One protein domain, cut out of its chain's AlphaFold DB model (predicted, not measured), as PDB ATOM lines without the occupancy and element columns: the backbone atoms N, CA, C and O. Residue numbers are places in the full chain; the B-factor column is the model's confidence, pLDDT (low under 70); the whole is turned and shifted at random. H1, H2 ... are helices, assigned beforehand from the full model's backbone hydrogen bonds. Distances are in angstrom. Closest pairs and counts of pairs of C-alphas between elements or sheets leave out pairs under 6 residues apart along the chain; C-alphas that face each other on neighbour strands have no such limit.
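What this domain is: This is residues 647 to 795 of the 1113 residues of the protein "Signal peptide, large secreted protein" of Cryptosporidium parvum (strain Iowa II) (UniProt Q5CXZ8). H3 and H4 cross in the core of a compact cluster of helices; H2 and H5 cover one side of them, H6 packs on H4 on the opposite side, and H1 packs beside H3. Residues 761 to 769, in the long link between H5 and H6, stick out. The printed part has 149 residues with six named helices, H1 to H6 in chain order, and no named strand: all helix. The radius of gyration of the C-alphas is 14.6 A and the spans are 46 by 38 by 27 A.

Where its parts are: Find C-alpha 658 at (223.314, 244.832, 175.258); from there H1 runs 21.2 A to residue 671. Next come H2, residues 680 to 696, 24.8 A; H3, residues 703 to 715, 18.6 A; H4, residues 723 to 734, 16.2 A; and H5, residues 742 to 754, 15.8 A. H6, residues 775 to 781, spans 10.0 A and ends at C-alpha 781 (235.750, 235.623, 182.529).

How they stand to each other: Start at H1, which forms a helical hairpin with H2 at 44 degrees; their closest C-alphas, Gln 663 and Ser 680, are 4.6 A apart. H1 touches H3, the same way at a shallow tilt of 26 degrees (closest C-alphas Cys 659 and Cys 707, 4.9 A). H3 touches H2 at a steep tilt of 57 degrees (Ala 687 and Ala 706, 5.0 A) and H4 at a steep 46 degrees (Asp 705 and Val 734, 5.4 A). H5 touches H4, about perpendicular at 73 degrees (Asp 723 and Cys 751, 5.2 A). H4 touches H6 with residues 728 to 733 alone (Ala 732 and Pro 775, 4.7 A). Every O i to N i+4 pair is within hydrogen-bond range in H2, H3, H4 and H6; 7 of 10 are in H1 and 6 of 9 in H5.

The domain as a whole: The C-alphas of Val 763 and Ser 795 are farthest apart, 46.0 A. The printed part has no cut; its one long link is H5 to H6. Look for pLDDT under 70 at residues 647 to 656, 666 to 678, 761 to 771 and 785 to 795.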
ATOM      1  N   ILE A 647     230.265 228.940 179.037       66.31
ATOM      2  CA  ILE A 647     230.867 228.956 177.693       66.31
ATOM      3  C   ILE A 647     231.643 230.261 177.493       66.31
ATOM      4  O   ILE A 647     231.054 231.334 177.366       66.31
ATOM      5  N   LYS A 648     232.980 230.169 177.496       58.00
ATOM      6  CA  LYS A 648     233.838 231.354 177.480       58.00
ATOM      7  C   LYS A 648     233.642 232.110 176.160       58.00
ATOM      8  O   LYS A 648     233.880 231.517 175.105       58.00
ATOM      9  N   PRO A 649     233.251 233.396 176.187       59.31
ATOM     10  CA  PRO A 649     233.098 234.165 174.963       59.31
ATOM     11  C   PRO A 649     234.448 234.314 174.256       59.31
ATOM     12  O   PRO A 649     235.474 234.600 174.875       59.31
ATOM     13  N   SER A 650     234.448 234.145 172.936       43.84
ATOM     14  CA  SER A 650     235.634 234.234 172.072       43.84
ATOM     15  C   SER A 650     236.037 235.681 171.731       43.84
ATOM     16  O   SER A 650     236.640 235.932 170.689       43.84
ATOM     17  N   GLY A 651     235.709 236.636 172.608       59.47
ATOM     18  CA  GLY A 651     235.919 238.071 172.418       59.47
ATOM     19  C   GLY A 651     235.518 238.895 173.646       59.47
ATOM     20  O   GLY A 651     235.378 238.369 174.754       59.47
ATOM     21  N   LEU A 652     235.332 240.200 173.445       54.22
ATOM     22  CA  LEU A 652     234.720 241.092 174.431       54.22
ATOM     23  C   LEU A 652     233.223 240.772 174.545       54.22
ATOM     24  O   LEU A 652     232.578 240.477 173.541       54.22
ATOM     25  N   PHE A 653     232.663 240.808 175.758       62.16
ATOM     26  CA  PHE A 653     231.224 240.569 175.931       62.16
ATOM     27  C   PHE A 653     230.405 241.855 175.763       62.16
ATOM     28  O   PHE A 653     229.378 241.821 175.089       62.16
ATOM     29  N   ARG A 654     230.902 242.985 176.291       61.34
ATOM     30  CA  ARG A 654     230.430 244.342 175.958       61.34
ATOM     31  C   ARG A 654     231.041 244.777 174.622       61.34
ATOM     32  O   ARG A 654     232.192 245.201 174.591       61.34
ATOM     33  N   ASP A 655     230.271 244.654 173.548       49.38
ATOM     34  CA  ASP A 655     230.659 245.079 172.186       49.38
ATOM     35  C   ASP A 655     229.448 245.634 171.389       49.38
ATOM     36  O   ASP A 655     229.532 245.882 170.184       49.38
ATOM     37  N   THR A 656     228.292 245.787 172.053       56.22
ATOM     38  CA  THR A 656     226.964 245.949 171.440       56.22
ATOM     39  C   THR A 656     225.994 246.757 172.307       56.22
ATOM     40  O   THR A 656     226.201 246.899 173.508       56.22
ATOM     41  N   ASN A 657     224.868 247.206 171.728       72.88
ATOM     42  CA  ASN A 657     223.660 247.484 172.516       72.88
ATOM     43  C   ASN A 657     223.246 246.170 173.197       72.88
ATOM     44  O   ASN A 657     222.772 245.242 172.539       72.88
ATOM     45  N   GLU A 658     223.463 246.080 174.508       81.50
ATOM     46  CA  GLU A 658     223.314 244.832 175.258       81.50
ATOM     47  C   GLU A 658     221.863 244.358 175.366       81.50
ATOM     48  O   GLU A 658     221.616 243.161 175.503       81.50
ATOM     49  N   CYS A 659     220.894 245.263 175.223       78.69
ATOM     50  CA  CYS A 659     219.484 244.909 175.144       78.69
ATOM     51  C   CYS A 659     219.141 244.271 173.800       78.69
ATOM     52  O   CYS A 659     218.536 243.203 173.779       78.69
ATOM     53  N   LEU A 660     219.601 244.830 172.678       73.94
ATOM     54  CA  LEU A 660     219.409 244.190 171.377       73.94
ATOM     55  C   LEU A 660     220.207 242.879 171.261       73.94
ATOM     56  O   LEU A 660     219.710 241.903 170.698       73.94
ATOM     57  N   ALA A 661     221.406 242.812 171.844       78.00
ATOM     58  CA  ALA A 661     222.158 241.566 171.949       78.00
ATOM     59  C   ALA A 661     221.367 240.522 172.757       78.00
ATOM     60  O   ALA A 661     221.182 239.406 172.278       78.00
ATOM     61  N   LEU A 662     220.813 240.883 173.922       82.56
ATOM     62  CA  LEU A 662     219.898 240.030 174.688       82.56
ATOM     63  C   LEU A 662     218.687 239.576 173.855       82.56
ATOM     64  O   LEU A 662     218.298 238.416 173.949       82.56
ATOM     65  N   GLN A 663     218.114 240.429 173.000       76.00
ATOM     66  CA  GLN A 663     217.027 240.019 172.106       76.00
ATOM     67  C   GLN A 663     217.474 238.988 171.055       76.00
ATOM     68  O   GLN A 663     216.745 238.028 170.799       76.00
ATOM     69  N   GLN A 664     218.666 239.139 170.468       74.38
ATOM     70  CA  GLN A 664     219.238 238.164 169.528       74.38
ATOM     71  C   GLN A 664     219.542 236.832 170.235       74.38
ATOM     72  O   GLN A 664     219.054 235.782 169.810       74.38
ATOM     73  N   TYR A 665     220.222 236.884 171.384       70.69
ATOM     74  CA  TYR A 665     220.463 235.740 172.275       70.69
ATOM     75  C   TYR A 665     219.184 235.178 172.926       70.69
ATOM     76  O   TYR A 665     219.227 234.092 173.492       70.69
ATOM     77  N   GLY A 666     218.044 235.867 172.828       62.09
ATOM     78  CA  GLY A 666     216.717 235.353 173.177       62.09
ATOM     79  C   GLY A 666     216.041 234.582 172.039       62.09
ATOM     80  O   GLY A 666     215.209 233.713 172.291       62.09
ATOM     81  N   ARG A 667     216.423 234.849 170.781       59.88
ATOM     82  CA  ARG A 667     215.913 234.142 169.592       59.88
ATOM     83  C   ARG A 667     216.672 232.837 169.314       59.88
ATOM     84  O   ARG A 667     216.064 231.890 168.827       59.88
ATOM     85  N   GLU A 668     217.960 232.733 169.647       53.81
ATOM     86  CA  GLU A 668     218.746 231.500 169.416       53.81
ATOM     87  C   GLU A 668     218.369 230.272 170.290       53.81
ATOM     88  O   GLU A 668     218.369 229.156 169.755       53.81
ATOM     89  N   PRO A 669     217.978 230.408 171.579       48.28
ATOM     90  CA  PRO A 669     217.558 229.299 172.447       48.28
ATOM     91  C   PRO A 669     216.358 228.476 171.956       48.28
ATOM     92  O   PRO A 669     216.149 227.372 172.463       48.28
ATOM     93  N   TYR A 670     215.641 228.931 170.918       37.75
ATOM     94  CA  TYR A 670     214.692 228.113 170.143       37.75
ATOM     95  C   TYR A 670     215.277 226.760 169.697       37.75
ATOM     96  O   TYR A 670     214.526 225.812 169.489       37.75
ATOM     97  N   LYS A 671     216.606 226.653 169.552       37.41
ATOM     98  CA  LYS A 671     217.304 225.411 169.176       37.41
ATOM     99  C   LYS A 671     217.670 224.493 170.348       37.41
ATOM    100  O   LYS A 671     218.065 223.359 170.100       37.41
ATOM    101  N   PHE A 672     217.567 224.963 171.593       35.72
ATOM    102  CA  PHE A 672     218.073 224.248 172.776       35.72
ATOM    103  C   PHE A 672     217.022 223.996 173.868       35.72
ATOM    104  O   PHE A 672     217.255 223.165 174.738       35.72
ATOM    105  N   GLY A 673     215.866 224.671 173.837       36.12
ATOM    106  CA  GLY A 673     214.731 224.378 174.729       36.12
ATOM    107  C   GLY A 673     214.912 224.784 176.199       36.12
ATOM    108  O   GLY A 673     214.069 224.452 177.025       36.12
ATOM    109  N   LEU A 674     215.985 225.513 176.528       42.66
ATOM    110  CA  LEU A 674     216.389 225.842 177.906       42.66
ATOM    111  C   LEU A 674     215.577 226.971 178.571       42.66
ATOM    112  O   LEU A 674     215.714 227.201 179.769       42.66
ATOM    113  N   LEU A 675     214.735 227.679 177.812       48.91
ATOM    114  CA  LEU A 675     213.776 228.666 178.315       48.91
ATOM    115  C   LEU A 675     212.467 228.550 177.525       48.91
ATOM    116  O   LEU A 675     212.478 228.464 176.296       48.91
ATOM    117  N   SER A 676     211.330 228.583 178.220       44.25
ATOM    118  CA  SER A 676     209.994 228.471 177.625       44.25
ATOM    119  C   SER A 676     209.561 229.768 176.931       44.25
ATOM    120  O   SER A 676     208.834 230.590 177.488       44.25
ATOM    121  N   THR A 677     210.011 229.940 175.681       47.25
ATOM    122  CA  THR A 677     209.486 230.923 174.708       47.25
ATOM    123  C   THR A 677     209.308 232.340 175.272       47.25
ATOM    124  O   THR A 677     208.273 232.980 175.083       47.25
ATOM    125  N   MET A 678     210.318 232.852 175.978       59.50
ATOM    126  CA  MET A 678     210.334 234.251 176.406       59.50
ATOM    127  C   MET A 678     210.728 235.129 175.215       59.50
ATOM    128  O   MET A 678     211.903 235.236 174.877       59.50
ATOM    129  N   GLY A 679     209.727 235.720 174.554       70.50
ATOM    130  CA  GLY A 679     209.939 236.618 173.417       70.50
ATOM    131  C   GLY A 679     210.846 237.806 173.762       70.50
ATOM    132  O   GLY A 679     210.935 238.215 174.921       70.50
ATOM    133  N   SER A 680     211.495 238.386 172.749       72.00
ATOM    134  CA  SER A 680     212.518 239.432 172.913       72.00
ATOM    135  C   SER A 680     212.051 240.625 173.758       72.00
ATOM    136  O   SER A 680     212.786 241.065 174.641       72.00
ATOM    137  N   GLY A 681     210.807 241.081 173.574       72.94
ATOM    138  CA  GLY A 681     210.212 242.144 174.393       72.94
ATOM    139  C   GLY A 681     210.059 241.780 175.877       72.94
ATOM    140  O   GLY A 681     210.234 242.637 176.731       72.94
ATOM    141  N   LYS A 682     209.832 240.502 176.217       82.31
ATOM    142  CA  LYS A 682     209.705 240.045 177.614       82.31
ATOM    143  C   LYS A 682     211.056 239.948 178.330       82.31
ATOM    144  O   LYS A 682     211.129 240.163 179.535       82.31
ATOM    145  N   LEU A 683     212.132 239.648 177.597       85.12
ATOM    146  CA  LEU A 683     213.499 239.749 178.123       85.12
ATOM    147  C   LEU A 683     213.879 241.215 178.391       85.12
ATOM    148  O   LEU A 683     214.500 241.503 179.412       85.12
ATOM    149  N   TYR A 684     213.462 242.135 177.514       84.25
ATOM    150  CA  TYR A 684     213.666 243.574 177.695       84.25
ATOM    151  C   TYR A 684     212.843 244.146 178.864       84.25
ATOM    152  O   TYR A 684     213.410 244.799 179.732       84.25
ATOM    153  N   ASP A 685     211.552 243.816 178.961       82.75
ATOM    154  CA  ASP A 685     210.677 244.174 180.090       82.75
ATOM    155  C   ASP A 685     211.282 243.751 181.444       82.75
ATOM    156  O   ASP A 685     211.408 244.559 182.364       82.75
ATOM    157  N   MET A 686     211.780 242.512 181.550       91.00
ATOM    158  CA  MET A 686     212.501 242.073 182.751       91.00
ATOM    159  C   MET A 686     213.761 242.905 183.033       91.00
ATOM    160  O   MET A 686     214.019 243.223 184.194       91.00
ATOM    161  N   ALA A 687     214.532 243.291 182.011       90.00
ATOM    162  CA  ALA A 687     215.699 244.160 182.184       90.00
ATOM    163  C   ALA A 687     215.313 245.566 182.680       90.00
ATOM    164  O   ALA A 687     215.946 246.081 183.602       90.00
ATOM    165  N   VAL A 688     214.247 246.158 182.127       85.12
ATOM    166  CA  VAL A 688     213.704 247.463 182.544       85.12
ATOM    167  C   VAL A 688     213.218 247.407 183.995       85.12
ATOM    168  O   VAL A 688     213.624 248.242 184.808       85.12
ATOM    169  N   ARG A 689     212.436 246.386 184.374       88.75
ATOM    170  CA  ARG A 689     211.992 246.181 185.768       88.75
ATOM    171  C   ARG A 689     213.174 245.995 186.724       88.75
ATOM    172  O   ARG A 689     213.176 246.577 187.807       88.75
ATOM    173  N   ALA A 690     214.192 245.226 186.330       91.19
ATOM    174  CA  ALA A 690     215.383 244.991 187.149       91.19
ATOM    175  C   ALA A 690     216.217 246.267 187.343       91.19
ATOM    176  O   ALA A 690     216.628 246.569 188.465       91.19
ATOM    177  N   ALA A 691     216.418 247.053 186.280       87.69
ATOM    178  CA  ALA A 691     217.068 248.357 186.364       87.69
ATOM    179  C   ALA A 691     216.271 249.329 187.252       87.69
ATOM    180  O   ALA A 691     216.869 250.019 188.076       87.69
ATOM    181  N   SER A 692     214.936 249.327 187.156       86.31
ATOM    182  CA  SER A 692     214.054 250.115 188.027       86.31
ATOM    183  C   SER A 692     214.206 249.731 189.508       86.31
ATOM    184  O   SER A 692     214.498 250.588 190.340       86.31
ATOM    185  N   LYS A 693     214.161 248.433 189.849       90.50
ATOM    186  CA  LYS A 693     214.391 247.969 191.232       90.50
ATOM    187  C   LYS A 693     215.781 248.313 191.772       90.50
ATOM    188  O   LYS A 693     215.914 248.638 192.949       90.50
ATOM    189  N   LEU A 694     216.822 248.313 190.942       87.31
ATOM    190  CA  LEU A 694     218.142 248.793 191.373       87.31
ATOM    191  C   LEU A 694     218.146 250.306 191.674       87.31
ATOM    192  O   LEU A 694     218.798 250.726 192.635       87.31
ATOM    193  N   ARG A 695     217.382 251.107 190.919       85.19
ATOM    194  CA  ARG A 695     217.231 252.560 191.135       85.19
ATOM    195  C   ARG A 695     216.463 252.886 192.416       85.19
ATOM    196  O   ARG A 695     216.889 253.792 193.126       85.19
ATOM    197  N   GLU A 696     215.432 252.112 192.771       85.44
ATOM    198  CA  GLU A 696     214.718 252.240 194.059       85.44
ATOM    199  C   GLU A 696     215.672 252.159 195.271       85.44
ATOM    200  O   GLU A 696     215.522 252.895 196.242       85.44
ATOM    201  N   ARG A 697     216.725 251.330 195.203       83.50
ATOM    202  CA  ARG A 697     217.788 251.255 196.229       83.50
ATOM    203  C   ARG A 697     218.839 252.376 196.135       83.50
ATOM    204  O   ARG A 697     219.934 252.239 196.681       83.50
ATOM    205  N   GLY A 698     218.549 253.464 195.424       71.00
ATOM    206  CA  GLY A 698     219.468 254.586 195.215       71.00
ATOM    207  C   GLY A 698     220.704 254.230 194.380       71.00
ATOM    208  O   GLY A 698     221.735 254.895 194.502       71.00
ATOM    209  N   ARG A 699     220.656 253.161 193.567       72.50
ATOM    210  CA  ARG A 699     221.797 252.711 192.750       72.50
ATOM    211  C   ARG A 699     221.618 253.115 191.296       72.50
ATOM    212  O   ARG A 699     220.594 252.849 190.675       72.50
ATOM    213  N   PHE A 700     222.662 253.704 190.724       71.88
ATOM    214  CA  PHE A 700     222.688 254.019 189.304       71.88
ATOM    215  C   PHE A 700     222.970 252.749 188.485       71.88
ATOM    216  O   PHE A 700     224.094 252.240 188.470       71.88
ATOM    217  N   ALA A 701     221.925 252.227 187.841       81.19
ATOM    218  CA  ALA A 701     221.950 251.018 187.026       81.19
ATOM    219  C   ALA A 701     221.201 251.259 185.709       81.19
ATOM    220  O   ALA A 701     219.990 251.488 185.723       81.19
ATOM    221  N   PHE A 702     221.908 251.213 184.579       83.19
ATOM    222  CA  PHE A 702     221.313 251.341 183.245       83.19
ATOM    223  C   PHE A 702     220.479 250.108 182.880       83.19
ATOM    224  O   PHE A 702     220.772 249.003 183.344       83.19
ATOM    225  N   VAL A 703     219.504 250.273 181.979       84.81
ATOM    226  CA  VAL A 703     218.802 249.121 181.381       84.81
ATOM    227  C   VAL A 703     219.804 248.211 180.649       84.81
ATOM    228  O   VAL A 703     219.735 246.993 180.783       84.81
ATOM    229  N   GLU A 704     220.824 248.788 180.003       84.75
ATOM    230  CA  GLU A 704     221.949 248.061 179.392       84.75
ATOM    231  C   GLU A 704     222.683 247.120 180.367       84.75
ATOM    232  O   GLU A 704     222.979 245.982 180.005       84.75
ATOM    233  N   ASP A 705     222.952 247.549 181.609       88.88
ATOM    234  CA  ASP A 705     223.669 246.733 182.608       88.88
ATOM    235  C   ASP A 705     222.813 245.544 183.100       88.88
ATOM    236  O   ASP A 705     223.351 244.479 183.430       88.88
ATOM    237  N   ALA A 706     221.482 245.705 183.117       91.31
ATOM    238  CA  ALA A 706     220.525 244.637 183.413       91.31
ATOM    239  C   ALA A 706     220.348 243.677 182.220       91.31
ATOM    240  O   ALA A 706     220.348 242.458 182.408       91.31
ATOM    241  N   CYS A 707     220.287 244.206 180.993       91.38
ATOM    242  CA  CYS A 707     220.264 243.418 179.761       91.38
ATOM    243  C   CYS A 707     221.524 242.549 179.617       91.38
ATOM    244  O   CYS A 707     221.432 241.351 179.348       91.38
ATOM    245  N   LEU A 708     222.698 243.131 179.883       92.06
ATOM    246  CA  LEU A 708     223.988 242.440 179.946       92.06
ATOM    247  C   LEU A 708     223.983 241.327 181.006       92.06
ATOM    248  O   LEU A 708     224.472 240.229 180.747       92.06
ATOM    249  N   GLY A 709     223.391 241.579 182.180       93.50
ATOM    250  CA  GLY A 709     223.244 240.581 183.245       93.50
ATOM    251  C   GLY A 709     222.388 239.385 182.822       93.50
ATOM    252  O   GLY A 709     222.809 238.237 182.967       93.50
ATOM    253  N   LEU A 710     221.224 239.642 182.217       92.69
ATOM    254  CA  LEU A 710     220.366 238.602 181.637       92.69
ATOM    255  C   LEU A 710     221.069 237.831 180.510       92.69
ATOM    256  O   LEU A 710     221.002 236.602 180.476       92.69
ATOM    257  N   ARG A 711     221.794 238.523 179.622       90.94
ATOM    258  CA  ARG A 711     222.557 237.904 178.526       90.94
ATOM    259  C   ARG A 711     223.643 236.967 179.064       90.94
ATOM    260  O   ARG A 711     223.771 235.850 178.569       90.94
ATOM    261  N   ILE A 712     224.372 237.374 180.109       92.62
ATOM    262  CA  ILE A 712     225.321 236.500 180.817       92.62
ATOM    263  C   ILE A 712     224.593 235.273 181.380       92.62
ATOM    264  O   ILE A 712     224.998 234.153 181.073       92.62
ATOM    265  N   LEU A 713     223.494 235.455 182.121       90.88
ATOM    266  CA  LEU A 713     222.743 234.357 182.748       90.88
ATOM    267  C   LEU A 713     222.213 233.324 181.738       90.88
ATOM    268  O   LEU A 713     222.268 232.123 182.003       90.88
ATOM    269  N   ILE A 714     221.787 233.761 180.551       88.38
ATOM    270  CA  ILE A 714     221.387 232.861 179.456       88.38
ATOM    271  C   ILE A 714     222.577 232.010 178.963       88.38
ATOM    272  O   ILE A 714     222.395 230.829 178.671       88.38
ATOM    273  N   THR A 715     223.807 232.545 178.948       85.62
ATOM    274  CA  THR A 715     225.021 231.771 178.590       85.62
ATOM    275  C   THR A 715     225.546 230.836 179.690       85.62
ATOM    276  O   THR A 715     226.441 230.031 179.423       85.62
ATOM    277  N   MET A 716     225.016 230.911 180.915       85.38
ATOM    278  CA  MET A 716     225.378 229.989 181.999       85.38
ATOM    279  C   MET A 716     224.638 228.650 181.860       85.38
ATOM    280  O   MET A 716     223.507 228.616 181.374       85.38
ATOM    281  N   TYR A 717     225.263 227.550 182.301       79.88
ATOM    282  CA  TYR A 717     224.602 226.241 182.419       79.88
ATOM    283  C   TYR A 717     223.487 226.274 183.470       79.88
ATOM    284  O   TYR A 717     223.576 227.028 184.437       79.88
ATOM    285  N   ASP A 718     222.469 225.424 183.314       76.25
ATOM    286  CA  ASP A 718     221.248 225.453 184.134       76.25
ATOM    287  C   ASP A 718     221.521 225.281 185.639       76.25
ATOM    288  O   ASP A 718     220.931 225.984 186.452       76.25
ATOM    289  N   GLU A 719     222.485 224.435 186.014       76.88
ATOM    290  CA  GLU A 719     222.909 224.223 187.412       76.88
ATOM    291  C   GLU A 719     223.484 225.504 188.061       76.88
ATOM    292  O   GLU A 719     223.395 225.703 189.274       76.88
ATOM    293  N   MET A 720     224.022 226.420 187.246       77.56
ATOM    294  CA  MET A 720     224.473 227.750 187.667       77.56
ATOM    295  C   MET A 720     223.387 228.832 187.539       77.56
ATOM    296  O   MET A 720     223.611 229.950 187.995       77.56
ATOM    297  N   ARG A 721     222.215 228.561 186.947       83.69
ATOM    298  CA  ARG A 721     221.108 229.536 186.851       83.69
ATOM    299  C   ARG A 721     220.251 229.523 188.117       83.69
ATOM    300  O   ARG A 721     219.086 229.144 188.101       83.69
ATOM    301  N   ASN A 722     220.857 229.948 189.218       90.50
ATOM    302  CA  ASN A 722     220.213 230.103 190.519       90.50
ATOM    303  C   ASN A 722     220.246 231.566 190.990       90.50
ATOM    304  O   ASN A 722     220.966 232.405 190.438       90.50
ATOM    305  N   ASP A 723     219.456 231.883 192.013       92.38
ATOM    306  CA  ASP A 723     219.336 233.235 192.563       92.38
ATOM    307  C   ASP A 723     220.662 233.808 193.105       92.38
ATOM    308  O   ASP A 723     220.959 234.981 192.871       92.38
ATOM    309  N   VAL A 724     221.495 232.986 193.760       91.38
ATOM    310  CA  VAL A 724     222.834 233.375 194.249       91.38
ATOM    311  C   VAL A 724     223.735 233.809 193.092       91.38
ATOM    312  O   VAL A 724     224.310 234.898 193.116       91.38
ATOM    313  N   GLN A 725     223.836 232.983 192.051       92.31
ATOM    314  CA  GLN A 725     224.685 233.264 190.898       92.31
ATOM    315  C   GLN A 725     224.158 234.448 190.078       92.31
ATOM    316  O   GLN A 725     224.946 235.258 189.590       92.31
ATOM    317  N   CYS A 726     222.835 234.603 189.987       94.44
ATOM    318  CA  CYS A 726     222.188 235.781 189.416       94.44
ATOM    319  C   CYS A 726     222.568 237.075 190.155       94.44
ATOM    320  O   CYS A 726     222.927 238.062 189.505       94.44
ATOM    321  N   ALA A 727     222.602 237.067 191.492       94.06
ATOM    322  CA  ALA A 727     223.080 238.213 192.261       94.06
ATOM    323  C   ALA A 727     224.574 238.497 192.017       94.06
ATOM    324  O   ALA A 727     224.954 239.659 191.832       94.06
ATOM    325  N   SER A 728     225.409 237.456 191.906       93.38
ATOM    326  CA  SER A 728     226.822 237.609 191.535       93.38
ATOM    327  C   SER A 728     227.010 238.219 190.138       93.38
ATOM    328  O   SER A 728     227.857 239.099 189.966       93.38
ATOM    329  N   VAL A 729     226.202 237.812 189.149       94.38
ATOM    330  CA  VAL A 729     226.222 238.378 187.787       94.38
ATOM    331  C   VAL A 729     225.795 239.846 187.791       94.38
ATOM    332  O   VAL A 729     226.505 240.681 187.233       94.38
ATOM    333  N   LEU A 730     224.686 240.193 188.451       93.44
ATOM    334  CA  LEU A 730     224.204 241.579 188.505       93.44
ATOM    335  C   LEU A 730     225.178 242.506 189.252       93.44
ATOM    336  O   LEU A 730     225.385 243.644 188.831       93.44
ATOM    337  N   ARG A 731     225.862 242.017 190.298       91.75
ATOM    338  CA  ARG A 731     226.995 242.741 190.903       91.75
ATOM    339  C   ARG A 731     228.136 242.969 189.912       91.75
ATOM    340  O   ARG A 731     228.702 244.061 189.906       91.75
ATOM    341  N   ALA A 732     228.464 241.978 189.083       91.75
ATOM    342  CA  ALA A 732     229.550 242.061 188.108       91.75
ATOM    343  C   ALA A 732     229.258 243.036 186.948       91.75
ATOM    344  O   ALA A 732     230.162 243.765 186.540       91.75
ATOM    345  N   THR A 733     228.023 243.090 186.430       91.25
ATOM    346  CA  THR A 733     227.661 243.975 185.302       91.25
ATOM    347  C   THR A 733     227.428 245.416 185.743       91.25
ATOM    348  O   THR A 733     228.048 246.341 185.208       91.25
ATOM    349  N   VAL A 734     226.598 245.603 186.774       86.50
ATOM    350  CA  VAL A 734     226.241 246.915 187.330       86.50
ATOM    351  C   VAL A 734     227.403 247.502 188.157       86.50
ATOM    352  O   VAL A 734     227.398 248.694 188.453       86.50
ATOM    353  N   ALA A 735     228.442 246.716 188.473       82.50
ATOM    354  CA  ALA A 735     229.609 247.115 189.273       82.50
ATOM    355  C   ALA A 735     229.214 247.748 190.623       82.50
ATOM    356  O   ALA A 735     229.721 248.796 191.033       82.50
ATOM    357  N   LEU A 736     228.252 247.116 191.298       77.38
ATOM    358  CA  LEU A 736     227.703 247.584 192.570       77.38
ATOM    359  C   LEU A 736     228.742 247.459 193.689       77.38
ATOM    360  O   LEU A 736     229.425 246.442 193.800       77.38
ATOM    361  N   ARG A 737     228.821 248.469 194.565       76.88
ATOM    362  CA  ARG A 737     229.637 248.379 195.785       76.88
ATOM    363  C   ARG A 737     229.043 247.343 196.744       76.88
ATOM    364  O   ARG A 737     227.821 247.184 196.805       76.88
ATOM    365  N   ASN A 738     229.913 246.692 197.514       76.38
ATOM    366  CA  ASN A 738     229.544 245.735 198.555       76.38
ATOM    367  C   ASN A 738     228.826 246.450 199.710       76.38
ATOM    368  O   ASN A 738     229.460 246.930 200.645       76.38
ATOM    369  N   GLU A 739     227.500 246.521 199.632       82.88
ATOM    370  CA  GLU A 739     226.626 246.995 200.707       82.88
ATOM    371  C   GLU A 739     225.869 245.836 201.353       82.88
ATOM    372  O   GLU A 739     225.449 244.884 200.687       82.88
ATOM    373  N   VAL A 740     225.698 245.935 202.672       84.38
ATOM    374  CA  VAL A 740     224.993 244.946 203.495       84.38
ATOM    375  C   VAL A 740     223.528 244.864 203.057       84.38
ATOM    376  O   VAL A 740     222.891 245.881 202.786       84.38
ATOM    377  N   GLY A 741     222.998 243.647 202.927       88.00
ATOM    378  CA  GLY A 741     221.627 243.401 202.460       88.00
ATOM    379  C   GLY A 741     221.386 243.638 200.959       88.00
ATOM    380  O   GLY A 741     220.294 243.342 200.476       88.00
ATOM    381  N   LEU A 742     222.373 244.122 200.190       89.12
ATOM    382  CA  LEU A 742     222.211 244.312 198.741       89.12
ATOM    383  C   LEU A 742     222.130 242.973 197.987       89.12
ATOM    384  O   LEU A 742     221.363 242.867 197.038       89.12
ATOM    385  N   ASP A 743     222.857 241.939 198.431       89.56
ATOM    386  CA  ASP A 743     222.727 240.584 197.868       89.56
ATOM    387  C   ASP A 743     221.324 240.018 198.076       89.56
ATOM    388  O   ASP A 743     220.724 239.490 197.148       89.56
ATOM    389  N   GLU A 744     220.782 240.152 199.287       93.00
ATOM    390  CA  GLU A 744     219.455 239.644 199.627       93.00
ATOM    391  C   GLU A 744     218.353 240.366 198.841       93.00
ATOM    392  O   GLU A 744     217.451 239.712 198.320       93.00
ATOM    393  N   PHE A 745     218.472 241.688 198.680       94.75
ATOM    394  CA  PHE A 745     217.593 242.475 197.815       94.75
ATOM    395  C   PHE A 745     217.640 241.992 196.359       94.75
ATOM    396  O   PHE A 745     216.596 241.722 195.770       94.75
ATOM    397  N   ILE A 746     218.838 241.833 195.781       94.06
ATOM    398  CA  ILE A 746     218.981 241.374 194.392       94.06
ATOM    399  C   ILE A 746     218.447 239.943 194.233       94.06
ATOM    400  O   ILE A 746     217.730 239.675 193.270       94.06
ATOM    401  N   ARG A 747     218.734 239.038 195.180       94.00
ATOM    402  CA  ARG A 747     218.218 237.660 195.177       94.00
ATOM    403  C   ARG A 747     216.688 237.632 195.208       94.00
ATOM    404  O   ARG A 747     216.086 237.043 194.316       94.00
ATOM    405  N   LYS A 748     216.066 238.283 196.198       94.12
ATOM    406  CA  LYS A 748     214.609 238.248 196.404       94.12
ATOM    407  C   LYS A 748     213.853 239.016 195.322       94.12
ATOM    408  O   LYS A 748     213.081 238.410 194.584       94.12
ATOM    409  N   GLU A 749     214.106 240.315 195.184       95.12
ATOM    410  CA  GLU A 749     213.304 241.198 194.327       95.12
ATOM    411  C   GLU A 749     213.573 240.962 192.838       95.12
ATOM    412  O   GLU A 749     212.646 240.900 192.032       95.12
ATOM    413  N   ILE A 750     214.844 240.813 192.450       95.00
ATOM    414  CA  ILE A 750     215.233 240.794 191.035       95.00
ATOM    415  C   ILE A 750     215.355 239.363 190.519       95.00
ATOM    416  O   ILE A 750     214.679 239.001 189.558       95.00
ATOM    417  N   CYS A 751     216.186 238.533 191.149       94.69
ATOM    418  CA  CYS A 751     216.467 237.191 190.651       94.69
ATOM    419  C   CYS A 751     215.263 236.254 190.805       94.69
ATOM    420  O   CYS A 751     214.862 235.633 189.823       94.69
ATOM    421  N   SER A 752     214.644 236.178 191.986       92.62
ATOM    422  CA  SER A 752     213.445 235.356 192.201       92.62
ATOM    423  C   SER A 752     212.143 236.080 191.834       92.62
ATOM    424  O   SER A 752     211.273 235.461 191.227       92.62
ATOM    425  N   GLY A 753     212.004 237.378 192.129       92.81
ATOM    426  CA  GLY A 753     210.794 238.149 191.817       92.81
ATOM    427  C   GLY A 753     210.591 238.405 190.318       92.81
ATOM    428  O   GLY A 753     209.588 237.977 189.742       92.81
ATOM    429  N   ILE A 754     211.549 239.080 189.672       92.75
ATOM    430  CA  ILE A 754     211.443 239.480 188.256       92.75
ATOM    431  C   ILE A 754     211.887 238.349 187.317       92.75
ATOM    432  O   ILE A 754     211.117 237.944 186.447       92.75
ATOM    433  N   PHE A 755     213.107 237.823 187.479       92.00
ATOM    434  CA  PHE A 755     213.683 236.821 186.566       92.00
ATOM    435  C   PHE A 755     213.198 235.389 186.834       92.00
ATOM    436  O   PHE A 755     213.419 234.508 186.004       92.00
ATOM    437  N   LYS A 756     212.535 235.148 187.974       91.81
ATOM    438  CA  LYS A 756     212.006 233.839 188.404       91.81
ATOM    439  C   LYS A 756     213.052 232.719 188.435       91.81
ATOM    440  O   LYS A 756     212.735 231.553 188.206       91.81
ATOM    441  N   MET A 757     214.297 233.080 188.749       86.12
ATOM    442  CA  MET A 757     215.382 232.135 188.998       86.12
ATOM    443  C   MET A 757     215.055 231.273 190.225       86.12
ATOM    444  O   MET A 757     214.575 231.815 191.232       86.12
ATOM    445  N   PRO A 758     215.335 229.958 190.181       85.31
ATOM    446  CA  PRO A 758     215.150 229.083 191.327       85.31
ATOM    447  C   PRO A 758     216.027 229.557 192.486       85.31
ATOM    448  O   PRO A 758     217.229 229.793 192.328       85.31
ATOM    449  N   SER A 759     215.415 229.681 193.660       83.38
ATOM    450  CA  SER A 759     216.144 229.878 194.902       83.38
ATOM    451  C   SER A 759     216.849 228.581 195.282       83.38
ATOM    452  O   SER A 759     216.212 227.534 195.421       83.38
ATOM    453  N   LEU A 760     218.170 228.632 195.469       75.44
ATOM    454  CA  LEU A 760     218.846 227.517 196.131       75.44
ATOM    455  C   LEU A 760     218.426 227.499 197.610       75.44
ATOM    456  O   LEU A 760     218.433 228.557 198.256       75.44
ATOM    457  N   PRO A 761     218.060 226.330 198.170       63.41
ATOM    458  CA  PRO A 761     217.761 226.224 199.590       63.41
ATOM    459  C   PRO A 761     219.010 226.591 200.398       63.41
ATOM    460  O   PRO A 761     220.130 226.332 199.965       63.41
ATOM    461  N   ALA A 762     218.829 227.137 201.602       54.03
ATOM    462  CA  ALA A 762     219.928 227.540 202.492       54.03
ATOM    463  C   ALA A 762     220.709 226.356 203.116       54.03
ATOM    464  O   ALA A 762     221.353 226.504 204.152       54.03
ATOM    465  N   VAL A 763     220.636 225.177 202.493       52.50
ATOM    466  CA  VAL A 763     221.466 224.015 202.804       52.50
ATOM    467  C   VAL A 763     222.891 224.308 202.345       52.50
ATOM    468  O   VAL A 763     223.109 224.918 201.301       52.50
ATOM    469  N   ASP A 764     223.860 223.860 203.133       51.59
ATOM    470  CA  ASP A 764     225.278 223.965 202.816       51.59
ATOM    471  C   ASP A 764     225.587 223.368 201.429       51.59
ATOM    472  O   ASP A 764     225.387 222.176 201.199       51.59
ATOM    473  N   LEU A 765     226.062 224.203 200.500       55.38
ATOM    474  CA  LEU A 765     226.344 223.813 199.113       55.38
ATOM    475  C   LEU A 765     227.726 223.158 198.937       55.38
ATOM    476  O   LEU A 765     228.022 222.659 197.848       55.38
ATOM    477  N   ARG A 766     228.560 223.105 199.989       53.44
ATOM    478  CA  ARG A 766     229.883 222.449 199.959       53.44
ATOM    479  C   ARG A 766     229.866 221.003 199.417       53.44
ATOM    480  O   ARG A 766     230.783 220.683 198.663       53.44
ATOM    481  N   PRO A 767     228.856 220.142 199.679       48.31
ATOM    482  CA  PRO A 767     228.810 218.785 199.126       48.31
ATOM    483  C   PRO A 767     228.617 218.713 197.602       48.31
ATOM    484  O   PRO A 767     228.952 217.698 196.997       48.31
ATOM    485  N   LEU A 768     228.069 219.758 196.968       51.81
ATOM    486  CA  LEU A 768     227.717 219.733 195.541       51.81
ATOM    487  C   LEU A 768     228.881 220.088 194.606       51.81
ATOM    488  O   LEU A 768     228.798 219.796 193.415       51.81
ATOM    489  N   ASN A 769     229.960 220.706 195.109       53.50
ATOM    490  CA  ASN A 769     231.078 221.215 194.294       53.50
ATOM    491  C   ASN A 769     230.630 222.087 193.095       53.50
ATOM    492  O   ASN A 769     231.292 222.137 192.055       53.50
ATOM    493  N   LEU A 770     229.500 222.788 193.241       60.00
ATOM    494  CA  LEU A 770     229.024 223.766 192.267       60.00
ATOM    495  C   LEU A 770     229.910 225.011 192.341       60.00
ATOM    496  O   LEU A 770     229.882 225.745 193.329       60.00
ATOM    497  N   ALA A 771     230.705 225.235 191.294       66.00
ATOM    498  CA  ALA A 771     231.643 226.349 191.184       66.00
ATOM    499  C   ALA A 771     230.911 227.686 190.954       66.00
ATOM    500  O   ALA A 771     230.896 228.235 189.850       66.00
ATOM    501  N   LEU A 772     230.272 228.203 192.008       82.88
ATOM    502  CA  LEU A 772     229.627 229.514 192.016       82.88
ATOM    503  C   LEU A 772     230.686 230.612 191.854       82.88
ATOM    504  O   LEU A 772     231.390 230.959 192.803       82.88
ATOM    505  N   MET A 773     230.802 231.156 190.642       88.38
ATOM    506  CA  MET A 773     231.766 232.213 190.335       88.38
ATOM    507  C   MET A 773     231.394 233.497 191.082       88.38
ATOM    508  O   MET A 773     230.261 233.980 190.967       88.38
ATOM    509  N   ASN A 774     232.342 234.094 191.799       90.25
ATOM    510  CA  ASN A 774     232.116 235.369 192.476       90.25
ATOM    511  C   ASN A 774     232.078 236.547 191.467       90.25
ATOM    512  O   ASN A 774     232.506 236.404 190.315       90.25
ATOM    513  N   PRO A 775     231.605 237.749 191.862       91.38
ATOM    514  CA  PRO A 775     231.505 238.892 190.947       91.38
ATOM    515  C   PRO A 775     232.824 239.303 190.273       91.38
ATOM    516  O   PRO A 775     232.806 239.846 189.169       91.38
ATOM    517  N   THR A 776     233.974 239.043 190.907       89.44
ATOM    518  CA  THR A 776     235.299 239.312 190.324       89.44
ATOM    519  C   THR A 776     235.634 238.310 189.221       89.44
ATOM    520  O   THR A 776     236.084 238.722 188.153       89.44
ATOM    521  N   GLU A 777     235.375 237.023 189.444       90.38
ATOM    522  CA  GLU A 777     235.590 235.954 188.461       90.38
ATOM    523  C   GLU A 777     234.669 236.093 187.251       90.38
ATOM    524  O   GLU A 777     235.136 235.971 186.121       90.38
ATOM    525  N   ILE A 778     233.391 236.433 187.455       90.38
ATOM    526  CA  ILE A 778     232.459 236.736 186.356       90.38
ATOM    527  C   ILE A 778     232.985 237.933 185.551       90.38
ATOM    528  O   ILE A 778     233.096 237.862 184.326       90.38
ATOM    529  N   ALA A 779     233.365 239.021 186.232       89.31
ATOM    530  CA  ALA A 779     233.869 240.222 185.574       89.31
ATOM    531  C   ALA A 779     235.214 240.012 184.853       89.31
ATOM    532  O   ALA A 779     235.511 240.746 183.909       89.31
ATOM    533  N   ALA A 780     236.011 239.016 185.254       88.38
ATOM    534  CA  ALA A 780     237.217 238.594 184.547       88.38
ATOM    535  C   ALA A 780     236.900 237.664 183.357       88.38
ATOM    536  O   ALA A 780     237.366 237.908 182.249       88.38
ATOM    537  N   HIS A 781     236.072 236.632 183.550       88.06
ATOM    538  CA  HIS A 781     235.750 235.623 182.529       88.06
ATOM    539  C   HIS A 781     234.987 236.198 181.330       88.06
ATOM    540  O   HIS A 781     235.250 235.808 180.193       88.06
ATOM    541  N   TYR A 782     234.098 237.163 181.582       87.81
ATOM    542  CA  TYR A 782     233.350 237.906 180.561       87.81
ATOM    543  C   TYR A 782     234.024 239.235 180.148       87.81
ATOM    544  O   TYR A 782     233.430 240.016 179.406       87.81
ATOM    545  N   ASN A 783     235.258 239.507 180.599       85.62
ATOM    546  CA  ASN A 783     236.026 240.725 180.289       85.62
ATOM    547  C   ASN A 783     235.271 242.048 180.580       85.62
ATOM    548  O   ASN A 783     235.388 243.024 179.843       85.62
ATOM    549  N   LEU A 784     234.485 242.108 181.659       82.56
ATOM    550  CA  LEU A 784     233.668 243.285 182.000       82.56
ATOM    551  C   LEU A 784     234.493 244.458 182.554       82.56
ATOM    552  O   LEU A 784     234.043 245.603 182.499       82.56
ATOM    553  N   ARG A 785     235.690 244.181 183.097       60.66
ATOM    554  CA  ARG A 785     236.567 245.179 183.740       60.66
ATOM    555  C   ARG A 785     237.343 246.080 182.777       60.66
ATOM    556  O   ARG A 785     237.871 247.089 183.227       60.66
ATOM    557  N   SER A 786     237.446 245.737 181.493       49.12
ATOM    558  CA  SER A 786     238.305 246.461 180.541       49.12
ATOM    559  C   SER A 786     237.674 247.715 179.926       49.12
ATOM    560  O   SER A 786     238.332 248.365 179.120       49.12
ATOM    561  N   PHE A 787     236.436 248.070 180.291       42.09
ATOM    562  CA  PHE A 787     235.760 249.269 179.784       42.09
ATOM    563  C   PHE A 787     235.276 250.205 180.899       42.09
ATOM    564  O   PHE A 787     234.588 249.747 181.819       42.09
ATOM    565  N   PRO A 788     235.559 251.521 180.812       39.06
ATOM    566  CA  PRO A 788     234.904 252.506 181.661       39.06
ATOM    567  C   PRO A 788     233.409 252.580 181.321       39.06
ATOM    568  O   PRO A 788     233.025 252.506 180.157       39.06
ATOM    569  N   LYS A 789     232.559 252.844 182.321       46.94
ATOM    570  CA  LYS A 789     231.116 253.129 182.138       46.94
ATOM    571  C   LYS A 789     230.818 254.466 181.417       46.94
ATOM    572  O   LYS A 789     229.717 254.991 181.530       46.94
ATOM    573  N   VAL A 790     231.817 255.069 180.769       36.31
ATOM    574  CA  VAL A 790     231.861 256.503 180.416       36.31
ATOM    575  C   VAL A 790     232.285 256.724 178.955       36.31
ATOM    576  O   VAL A 790     232.748 257.796 178.588       36.31
ATOM    577  N   ALA A 791     232.140 255.702 178.111       30.48
ATOM    578  CA  ALA A 791     232.297 255.806 176.664       30.48
ATOM    579  C   ALA A 791     231.117 255.078 175.994       30.48
ATOM    580  O   ALA A 791     230.895 253.903 176.304       30.48
ATOM    581  N   PRO A 792     230.339 255.739 175.119       40.31
ATOM    582  CA  PRO A 792     229.223 255.099 174.442       40.31
ATOM    583  C   PRO A 792     229.773 254.149 173.363       40.31
ATOM    584  O   PRO A 792     230.399 254.572 172.397       40.31
ATOM    585  N   TYR A 793     229.596 252.834 173.551       39.03
ATOM    586  CA  TYR A 793     230.058 251.804 172.598       39.03
ATOM    587  C   TYR A 793     229.008 251.412 171.543       39.03
ATOM    588  O   TYR A 793     229.056 250.357 170.907       39.03
ATOM    589  N   THR A 794     228.109 252.354 171.288       38.03
ATOM    590  CA  THR A 794     227.362 252.586 170.052       38.03
ATOM    591  C   THR A 794     228.321 252.790 168.866       38.03
ATOM    592  O   THR A 794     228.447 253.886 168.352       38.03
ATOM    593  N   SER A 795     229.049 251.757 168.412       33.09
ATOM    594  CA  SER A 795     230.044 251.945 167.326       33.09
ATOM    595  C   SER A 795     230.233 250.805 166.314       33.09
ATOM    596  O   SER A 795     230.857 251.031 165.280       33.09
TER     597      SER A 795